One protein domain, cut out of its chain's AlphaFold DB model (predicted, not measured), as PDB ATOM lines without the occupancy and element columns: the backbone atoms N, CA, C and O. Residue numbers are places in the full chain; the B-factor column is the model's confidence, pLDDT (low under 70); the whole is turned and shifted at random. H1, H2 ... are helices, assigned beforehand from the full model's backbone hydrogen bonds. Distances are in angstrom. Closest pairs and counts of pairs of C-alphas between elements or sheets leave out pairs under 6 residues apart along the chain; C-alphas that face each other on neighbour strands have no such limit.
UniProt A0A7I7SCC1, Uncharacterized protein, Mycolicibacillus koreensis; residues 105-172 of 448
ATOM      1  N   GLY A 105      -6.052  20.517 -31.721       45.75
ATOM      2  CA  GLY A 105      -6.626  19.174 -31.864       45.75
ATOM      3  C   GLY A 105      -6.577  18.546 -33.264       45.75
ATOM      4  O   GLY A 105      -6.851  17.358 -33.381       45.75
ATOM      5  N   GLY A 106      -6.226  19.298 -34.315       47.38
ATOM      6  CA  GLY A 106      -6.046  18.754 -35.671       47.38
ATOM      7  C   GLY A 106      -4.609  18.343 -36.015       47.38
ATOM      8  O   GLY A 106      -4.391  17.719 -37.048       47.38
ATOM      9  N   TRP A 107      -3.627  18.712 -35.185       47.88
ATOM     10  CA  TRP A 107      -2.200  18.581 -35.514       47.88
ATOM     11  C   TRP A 107      -1.373  17.951 -34.400       47.88
ATOM     12  O   TRP A 107      -0.432  17.214 -34.681       47.88
ATOM     13  N   LEU A 108      -1.718  18.234 -33.143       55.12
ATOM     14  CA  LEU A 108      -1.026  17.694 -31.983       55.12
ATOM     15  C   LEU A 108      -1.985  16.810 -31.197       55.12
ATOM     16  O   LEU A 108      -3.103  17.209 -30.867       55.12
ATOM     17  N   THR A 109      -1.512  15.622 -30.846       56.81
ATOM     18  CA  THR A 109      -2.124  14.864 -29.752       56.81
ATOM     19  C   THR A 109      -1.642  15.456 -28.425       56.81
ATOM     20  O   THR A 109      -0.535  15.987 -28.345       56.81
ATOM     21  N   ALA A 110      -2.467  15.427 -27.384       57.31
ATOM     22  CA  ALA A 110      -2.103  15.952 -26.072       57.31
ATOM     23  C   ALA A 110      -2.582  14.988 -24.990       57.31
ATOM     24  O   ALA A 110      -3.730  14.547 -25.030       57.31
ATOM     25  N   ASP A 111      -1.731  14.706 -24.006       55.19
ATOM     26  CA  ASP A 111      -2.080  13.828 -22.880       55.19
ATOM     27  C   ASP A 111      -3.058  14.489 -21.879       55.19
ATOM     28  O   ASP A 111      -3.546  13.849 -20.950       55.19
ATOM     29  N   ALA A 112      -3.397  15.773 -22.062       48.38
ATOM     30  CA  ALA A 112      -4.158  16.557 -21.092       48.38
ATOM     31  C   ALA A 112      -5.604  16.853 -21.538       48.38
ATOM     32  O   ALA A 112      -5.879  17.864 -22.181       48.38
ATOM     33  N   THR A 113      -6.555  16.029 -21.085       45.19
ATOM     34  CA  THR A 113      -7.996  16.373 -21.025       45.19
ATOM     35  C   THR A 113      -8.382  17.161 -19.761       45.19
ATOM     36  O   THR A 113      -9.544  17.507 -19.570       45.19
ATOM     37  N   THR A 114      -7.416  17.550 -18.930       47.56
ATOM     38  CA  THR A 114      -7.595  18.493 -17.812       47.56
ATOM     39  C   THR A 114      -6.307  19.289 -17.647       47.56
ATOM     40  O   THR A 114      -5.311  18.728 -17.201       47.56
ATOM     41  N   ALA A 115      -6.290  20.563 -18.049       47.41
ATOM     42  CA  ALA A 115      -5.089  21.399 -18.026       47.41
ATOM     43  C   ALA A 115      -4.534  21.550 -16.590       47.41
ATOM     44  O   ALA A 115      -5.191  22.185 -15.760       47.41
ATOM     45  N   PRO A 116      -3.346  21.007 -16.255       52.97
ATOM     46  CA  PRO A 116      -2.681  21.385 -15.016       52.97
ATOM     47  C   PRO A 116      -2.291  22.870 -15.081       52.97
ATOM     48  O   PRO A 116      -1.902  23.380 -16.136       52.97
ATOM     49  N   LYS A 117      -2.431  23.564 -13.942       66.38
ATOM     50  CA  LYS A 117      -2.003  24.961 -13.760       66.38
ATOM     51  C   LYS A 117      -0.512  25.092 -14.076       66.38
ATOM     52  O   LYS A 117       0.241  24.168 -13.784       66.38
ATOM     53  N   VAL A 118      -0.105  26.248 -14.606       76.69
ATOM     54  CA  VAL A 118       1.310  26.623 -14.756       76.69
ATOM     55  C   VAL A 118       2.024  26.389 -13.423       76.69
ATOM     56  O   VAL A 118       1.618  26.947 -12.400       76.69
ATOM     57  N   THR A 119       3.042  25.531 -13.420       76.56
ATOM     58  CA  THR A 119       3.740  25.108 -12.191       76.56
ATOM     59  C   THR A 119       4.987  25.940 -11.883       76.56
ATOM     60  O   THR A 119       5.603  25.749 -10.837       76.56
ATOM     61  N   GLY A 120       5.345  26.874 -12.769       80.06
ATOM     62  CA  GLY A 120       6.582  27.665 -12.748       80.06
ATOM     63  C   GLY A 120       7.348  27.524 -14.069       80.06
ATOM     64  O   GLY A 120       6.888  26.781 -14.937       80.06
ATOM     65  N   PRO A 121       8.482  28.223 -14.248       83.69
ATOM     66  CA  PRO A 121       9.258  28.142 -15.482       83.69
ATOM     67  C   PRO A 121       9.888  26.758 -15.632       83.69
ATOM     68  O   PRO A 121      10.557  26.261 -14.719       83.69
ATOM     69  N   SER A 122       9.685  26.138 -16.791       85.44
ATOM     70  CA  SER A 122      10.350  24.888 -17.143       85.44
ATOM     71  C   SER A 122      11.866  25.073 -17.146       85.44
ATOM     72  O   SER A 122      12.402  26.109 -17.533       85.44
ATOM     73  N   THR A 123      12.590  24.029 -16.746       86.62
ATOM     74  CA  THR A 123      14.060  24.028 -16.810       86.62
ATOM     75  C   THR A 123      14.573  23.841 -18.238       86.62
ATOM     76  O   THR A 123      15.680  24.264 -18.556       86.62
ATOM     77  N   TRP A 124      13.785  23.191 -19.098       87.00
ATOM     78  CA  TRP A 124      14.232  22.726 -20.408       87.00
ATOM     79  C   TRP A 124      13.231  23.065 -21.500       87.00
ATOM     80  O   TRP A 124      12.030  22.846 -21.339       87.00
ATOM     81  N   PHE A 125      13.750  23.489 -22.650       89.81
ATOM     82  CA  PHE A 125      12.985  23.529 -23.886       89.81
ATOM     83  C   PHE A 125      12.781  22.094 -24.406       89.81
ATOM     84  O   PHE A 125      13.709  21.282 -24.448       89.81
ATOM     85  N   THR A 126      11.552  21.761 -24.792       89.75
ATOM     86  CA  THR A 126      11.162  20.392 -25.178       89.75
ATOM     87  C   THR A 126      10.582  20.333 -26.584       89.75
ATOM     88  O   THR A 126      10.176  21.346 -27.153       89.75
ATOM     89  N   VAL A 127      10.467  19.124 -27.135       87.00
ATOM     90  CA  VAL A 127       9.809  18.876 -28.427       87.00
ATOM     91  C   VAL A 127       8.371  19.401 -28.454       87.00
ATOM     92  O   VAL A 127       7.912  19.837 -29.502       87.00
ATOM     93  N   SER A 128       7.674  19.447 -27.311       86.69
ATOM     94  CA  SER A 128       6.329  20.031 -27.219       86.69
ATOM     95  C   SER A 128       6.323  21.538 -27.457       86.69
ATOM     96  O   SER A 128       5.418  22.028 -28.126       86.69
ATOM     97  N   HIS A 129       7.343  22.265 -26.987       90.06
ATOM     98  CA  HIS A 129       7.473  23.701 -27.250       90.06
ATOM     99  C   HIS A 129       7.659  23.963 -28.747       90.06
ATOM    100  O   HIS A 129       6.957  24.789 -29.327       90.06
ATOM    101  N   TRP A 130       8.550  23.208 -29.398       89.81
ATOM    102  CA  TRP A 130       8.774  23.340 -30.839       89.81
ATOM    103  C   TRP A 130       7.535  22.932 -31.642       89.81
ATOM    104  O   TRP A 130       7.094  23.680 -32.509       89.81
ATOM    105  N   HIS A 131       6.928  21.780 -31.344       86.38
ATOM    106  CA  HIS A 131       5.708  21.341 -32.019       86.38
ATOM    107  C   HIS A 131       4.582  22.359 -31.887       86.38
ATOM    108  O   HIS A 131       3.882  22.606 -32.864       86.38
ATOM    109  N   TRP A 132       4.430  22.980 -30.718       87.38
ATOM    110  CA  TRP A 132       3.457  24.046 -30.527       87.38
ATOM    111  C   TRP A 132       3.794  25.283 -31.372       87.38
ATOM    112  O   TRP A 132       2.930  25.750 -32.113       87.38
ATOM    113  N   LEU A 133       5.046  25.763 -31.361       87.50
ATOM    114  CA  LEU A 133       5.483  26.890 -32.201       87.50
ATOM    115  C   LEU A 133       5.243  26.611 -33.697       87.50
ATOM    116  O   LEU A 133       4.749  27.473 -34.426       87.50
ATOM    117  N   ALA A 134       5.548  25.396 -34.154       84.50
ATOM    118  CA  ALA A 134       5.334  24.974 -35.536       84.50
ATOM    119  C   ALA A 134       3.841  24.851 -35.871       84.50
ATOM    120  O   ALA A 134       3.389  25.325 -36.917       84.50
ATOM    121  N   ALA A 135       3.051  24.289 -34.954       80.12
ATOM    122  CA  ALA A 135       1.605  24.199 -35.086       80.12
ATOM    123  C   ALA A 135       0.955  25.582 -35.135       80.12
ATOM    124  O   ALA A 135      -0.026  25.732 -35.849       80.12
ATOM    125  N   LYS A 136       1.499  26.605 -34.465       79.81
ATOM    126  CA  LYS A 136       1.036  28.001 -34.569       79.81
ATOM    127  C   LYS A 136       1.609  28.758 -35.775       79.81
ATOM    128  O   LYS A 136       1.140  29.843 -36.083       79.81
ATOM    129  N   GLY A 137       2.550  28.162 -36.507       78.69
ATOM    130  CA  GLY A 137       3.134  28.745 -37.715       78.69
ATOM    131  C   GLY A 137       4.266  29.740 -37.459       78.69
ATOM    132  O   GLY A 137       4.692  30.400 -38.401       78.69
ATOM    133  N   PHE A 138       4.773  29.827 -36.226       85.25
ATOM    134  CA  PHE A 138       5.892  30.711 -35.882       85.25
ATOM    135  C   PHE A 138       7.233  30.194 -36.403       85.25
ATOM    136  O   PHE A 138       8.105  30.975 -36.767       85.25
ATOM    137  N   VAL A 139       7.405  28.871 -36.447       86.88
ATOM    138  CA  VAL A 139       8.644  28.215 -36.892       86.88
ATOM    139  C   VAL A 139       8.330  27.027 -37.796       86.88
ATOM    140  O   VAL A 139       7.193  26.552 -37.862       86.88
ATOM    141  N   ARG A 140       9.343  26.512 -38.497       83.19
ATOM    142  CA  ARG A 140       9.216  25.244 -39.226       83.19
ATOM    143  C   ARG A 140       9.144  24.066 -38.258       83.19
ATOM    144  O   ARG A 140       9.624  24.135 -37.127       83.19
ATOM    145  N   GLN A 141       8.578  22.964 -38.734       79.25
ATOM    146  CA  GLN A 141       8.571  21.706 -37.993       79.25
ATOM    147  C   GLN A 141       9.990  21.227 -37.677       79.25
ATOM    148  O   GLN A 141      10.943  21.577 -38.378       79.25
ATOM    149  N   ILE A 142      10.106  20.399 -36.634       83.44
ATOM    150  CA  ILE A 142      11.357  19.712 -36.316       83.44
ATOM    151  C   ILE A 142      11.783  18.905 -37.554       83.44
ATOM    152  O   ILE A 142      10.995  18.089 -38.038       83.44
ATOM    153  N   PRO A 143      13.005  19.111 -38.076       82.94
ATOM    154  CA  PRO A 143      13.512  18.327 -39.191       82.94
ATOM    155  C   PRO A 143      13.550  16.838 -38.844       82.94
ATOM    156  O   PRO A 143      14.011  16.461 -37.764       82.94
ATOM    157  N   SER A 144      13.135  15.982 -39.779       79.44
ATOM    158  CA  SER A 144      13.142  14.521 -39.608       79.44
ATOM    159  C   SER A 144      14.537  13.983 -39.250       79.44
ATOM    160  O   SER A 144      14.679  12.979 -38.548       79.44
ATOM    161  N   GLN A 145      15.580  14.703 -39.670       82.38
ATOM    162  CA  GLN A 145      16.982  14.407 -39.409       82.38
ATOM    163  C   GLN A 145      17.387  14.605 -37.939       82.38
ATOM    164  O   GLN A 145      18.355  13.985 -37.504       82.38
ATOM    165  N   LEU A 146      16.653  15.407 -37.155       79.88
ATOM    166  CA  LEU A 146      16.827  15.492 -35.698       79.88
ATOM    167  C   LEU A 146      16.204  14.295 -34.956       79.88
ATOM    168  O   LEU A 146      16.450  14.101 -33.766       79.88
ATOM    169  N   GLY A 147      15.488  13.427 -35.669       71.88
ATOM    170  CA  GLY A 147      14.899  12.193 -35.166       71.88
ATOM    171  C   GLY A 147      13.377  12.186 -35.296       71.88
ATOM    172  O   GLY A 147      12.752  13.247 -35.275       71.88
ATOM    173  N   PRO A 148      12.758  10.997 -35.420       65.31
ATOM    174  CA  PRO A 148      11.310  10.888 -35.467       65.31
ATOM    175  C   PRO A 148      10.735  11.284 -34.107       65.31
ATOM    176  O   PRO A 148      10.903  10.577 -33.113       65.31
ATOM    177  N   VAL A 149      10.051  12.419 -34.073       68.06
ATOM    178  CA  VAL A 149       9.302  12.894 -32.913       68.06
ATOM    179  C   VAL A 149       7.839  12.976 -33.312       68.06
ATOM    180  O   VAL A 149       7.491  13.565 -34.334       68.06
ATOM    181  N   PHE A 150       6.969  12.330 -32.540       66.31
ATOM    182  CA  PHE A 150       5.541  12.426 -32.802       66.31
ATOM    183  C   PHE A 150       5.042  13.809 -32.373       66.31
ATOM    184  O   PHE A 150       5.422  14.265 -31.287       66.31
ATOM    185  N   PRO A 151       4.198  14.473 -33.183       68.00
ATOM    186  CA  PRO A 151       3.599  15.756 -32.840       68.00
ATOM    187  C   PRO A 151       2.661  15.592 -31.633       68.00
ATOM    188  O   PRO A 151       1.474  15.275 -31.754       68.00
ATOM    189  N   HIS A 152       3.240  15.753 -30.444       69.81
ATOM    190  CA  HIS A 152       2.591  15.508 -29.164       69.81
ATOM    191  C   HIS A 152       2.967  16.564 -28.112       69.81
ATOM    192  O   HIS A 152       4.125  16.997 -28.007       69.81
ATOM    193  N   LEU A 153       1.979  16.967 -27.311       74.50
ATOM    194  CA  LEU A 153       2.140  17.866 -26.172       74.50
ATOM    195  C   LEU A 153       2.182  17.085 -24.855       74.50
ATOM    196  O   LEU A 153       1.148  16.677 -24.332       74.50
ATOM    197  N   PHE A 154       3.389  16.955 -24.297       75.56
ATOM    198  CA  PHE A 154       3.636  16.387 -22.966       75.56
ATOM    199  C   PHE A 154       3.358  17.389 -21.830       75.56
ATOM    200  O   PHE A 154       3.331  17.020 -20.659       75.56
ATOM    201  N   VAL A 155       3.198  18.669 -22.169       76.88
ATOM    202  CA  VAL A 155       2.902  19.781 -21.255       76.88
ATOM    203  C   VAL A 155       1.688  20.553 -21.772       76.88
ATOM    204  O   VAL A 155       1.376  20.498 -22.962       76.88
ATOM    205  N   SER A 156       0.984  21.269 -20.893       80.69
ATOM    206  CA  SER A 156      -0.184  22.058 -21.299       80.69
ATOM    207  C   SER A 156       0.216  23.243 -22.186       80.69
ATOM    208  O   SER A 156       1.301  23.801 -22.040       80.69
ATOM    209  N   GLU A 157      -0.678  23.676 -23.083       83.06
ATOM    210  CA  GLU A 157      -0.459  24.879 -23.907       83.06
ATOM    211  C   GLU A 157      -0.161  26.116 -23.042       83.06
ATOM    212  O   GLU A 157       0.742  26.885 -23.358       83.06
ATOM    213  N   ALA A 158      -0.853  26.264 -21.908       83.00
ATOM    214  CA  ALA A 158      -0.606  27.355 -20.967       83.00
ATOM    215  C   ALA A 158       0.828  27.342 -20.408       83.00
ATOM    216  O   ALA A 158       1.434  28.402 -20.264       83.00
ATOM    217  N   GLN A 159       1.378  26.156 -20.122       86.56
ATOM    218  CA  GLN A 159       2.765  26.009 -19.681       86.56
ATOM    219  C   GLN A 159       3.744  26.372 -20.806       86.56
ATOM    220  O   GLN A 159       4.668  27.141 -20.568       86.56
ATOM    221  N   VAL A 160       3.494  25.913 -22.040       87.31
ATOM    222  CA  VAL A 160       4.328  26.255 -23.209       87.31
ATOM    223  C   VAL A 160       4.399  27.766 -23.424       87.31
ATOM    224  O   VAL A 160       5.487  28.310 -23.570       87.31
ATOM    225  N   ILE A 161       3.256  28.458 -23.428       87.19
ATOM    226  CA  ILE A 161       3.214  29.915 -23.628       87.19
ATOM    227  C   ILE A 161       3.974  30.630 -22.508       87.19
ATOM    228  O   ILE A 161       4.768  31.529 -22.785       87.19
ATOM    229  N   TYR A 162       3.755  30.219 -21.254       87.81
ATOM    230  CA  TYR A 162       4.449  30.789 -20.102       87.81
ATOM    231  C   TYR A 162       5.972  30.654 -20.231       87.81
ATOM    232  O   TYR A 162       6.689  31.639 -20.061       87.81
ATOM    233  N   ASP A 163       6.455  29.464 -20.590       90.44
ATOM    234  CA  ASP A 163       7.882  29.186 -20.750       90.44
ATOM    235  C   ASP A 163       8.500  30.007 -21.891       90.44
ATOM    236  O   ASP A 163       9.549  30.624 -21.717       90.44
ATOM    237  N   LEU A 164       7.820  30.100 -23.040       90.81
ATOM    238  CA  LEU A 164       8.291  30.875 -24.193       90.81
ATOM    239  C   LEU A 164       8.363  32.382 -23.911       90.81
ATOM    240  O   LEU A 164       9.318  33.030 -24.341       90.81
ATOM    241  N   LYS A 165       7.397  32.938 -23.166       88.56
ATOM    242  CA  LYS A 165       7.457  34.334 -22.701       88.56
ATOM    243  C   LYS A 165       8.586  34.529 -21.690       88.56
ATOM    244  O   LYS A 165       9.362  35.469 -21.812       88.56
ATOM    245  N   HIS A 166       8.724  33.617 -20.725       88.81
ATOM    246  CA  HIS A 166       9.779  33.689 -19.713       88.81
ATOM    247  C   HIS A 166      11.190  33.641 -20.321       88.81
ATOM    248  O   HIS A 166      12.090  34.328 -19.844       88.81
ATOM    249  N   TRP A 167      11.383  32.860 -21.386       89.31
ATOM    250  CA  TRP A 167      12.655  32.762 -22.104       89.31
ATOM    251  C   TRP A 167      12.876  33.858 -23.160       89.31
ATOM    252  O   TRP A 167      13.905  33.830 -23.832       89.31
ATOM    253  N   GLY A 168      11.943  34.802 -23.334       87.69
ATOM    254  CA  GLY A 168      12.058  35.880 -24.326       87.69
ATOM    255  C   GLY A 168      11.964  35.408 -25.783       87.69
ATOM    256  O   GLY A 168      12.459  36.074 -26.691       87.69
ATOM    257  N   VAL A 169      11.353  34.243 -26.028       87.94
ATOM    258  CA  VAL A 169      11.071  33.766 -27.395       87.94
ATOM    259  C   VAL A 169       9.974  34.607 -28.033       87.94
ATOM    260  O   VAL A 169      10.023  34.877 -29.231       87.94
ATOM    261  N   PHE A 170       8.999  35.027 -27.231       86.94
ATOM    262  CA  PHE A 170       8.033  36.041 -27.622       86.94
ATOM    263  C   PHE A 170       8.507  37.416 -27.179       86.94
ATOM    264  O   PHE A 170       9.088  37.550 -26.100       86.94
ATOM    265  N   GLY A 171       8.275  38.417 -28.028       68.31
ATOM    266  CA  GLY A 171       8.522  39.802 -27.659       68.31
ATOM    267  C   GLY A 171       7.694  40.161 -26.430       68.31
ATOM    268  O   GLY A 171       6.518  39.812 -26.339       68.31
ATOM    269  N   THR A 172       8.307  40.849 -25.475       57.81
ATOM    270  CA  THR A 172       7.544  41.694 -24.564       57.81
ATOM    271  C   THR A 172       7.218  42.958 -25.337       57.81
ATOM    272  O   THR A 172       8.126  43.565 -25.905       57.81
TER     273      THR A 172
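This is residues 105 to 172 of the 448 residues of an uncharacterized protein of Mycolicibacillus koreensis (UniProt A0A7I7SCC1). This is a domain of little regular structure: two short helices, H1 and H2, pack at nearly a right angle, and long loops, residues 105 to 126 and 137 to 156, run round them. Residues 143 to 148 stick out. The printed part has 68 residues, 20 of them in H1 and then H2, with no named strand; the class is all helix. It is compact, with a radius of gyration of the C-alphas of 11.9 A and spans of 31 by 29 by 21 A.

Start at C-alpha 105 and pass residues 105 to 126, which hold no named element. Find C-alpha 127 at (9.809, 18.876, -28.427); from there H1, residues 127 to 136, runs 14.1 A. H2, residues 157 to 166, also runs 14.1 A and ends at C-alpha 166, (9.779, 33.689, -19.713).

Look at His 129 and Val 160: H1 and H2 touch there, their closest C-alphas 5.7 A apart. Their lines are about perpendicular, at 84 degrees. In both helices every O i to N i+4 pair is within hydrogen-bond range. Residues 109 to 110 pair with residues 152 to 153, parallel.

The C-alphas of Lys 117 and Gln 145 are the two farthest apart, 33.6 A. The printed part has no cut, and the link from H1 to H2 is long, 20 residues. Look for pLDDT under 70 at residues 105 to 117, 148 to 152 and 171 to 172.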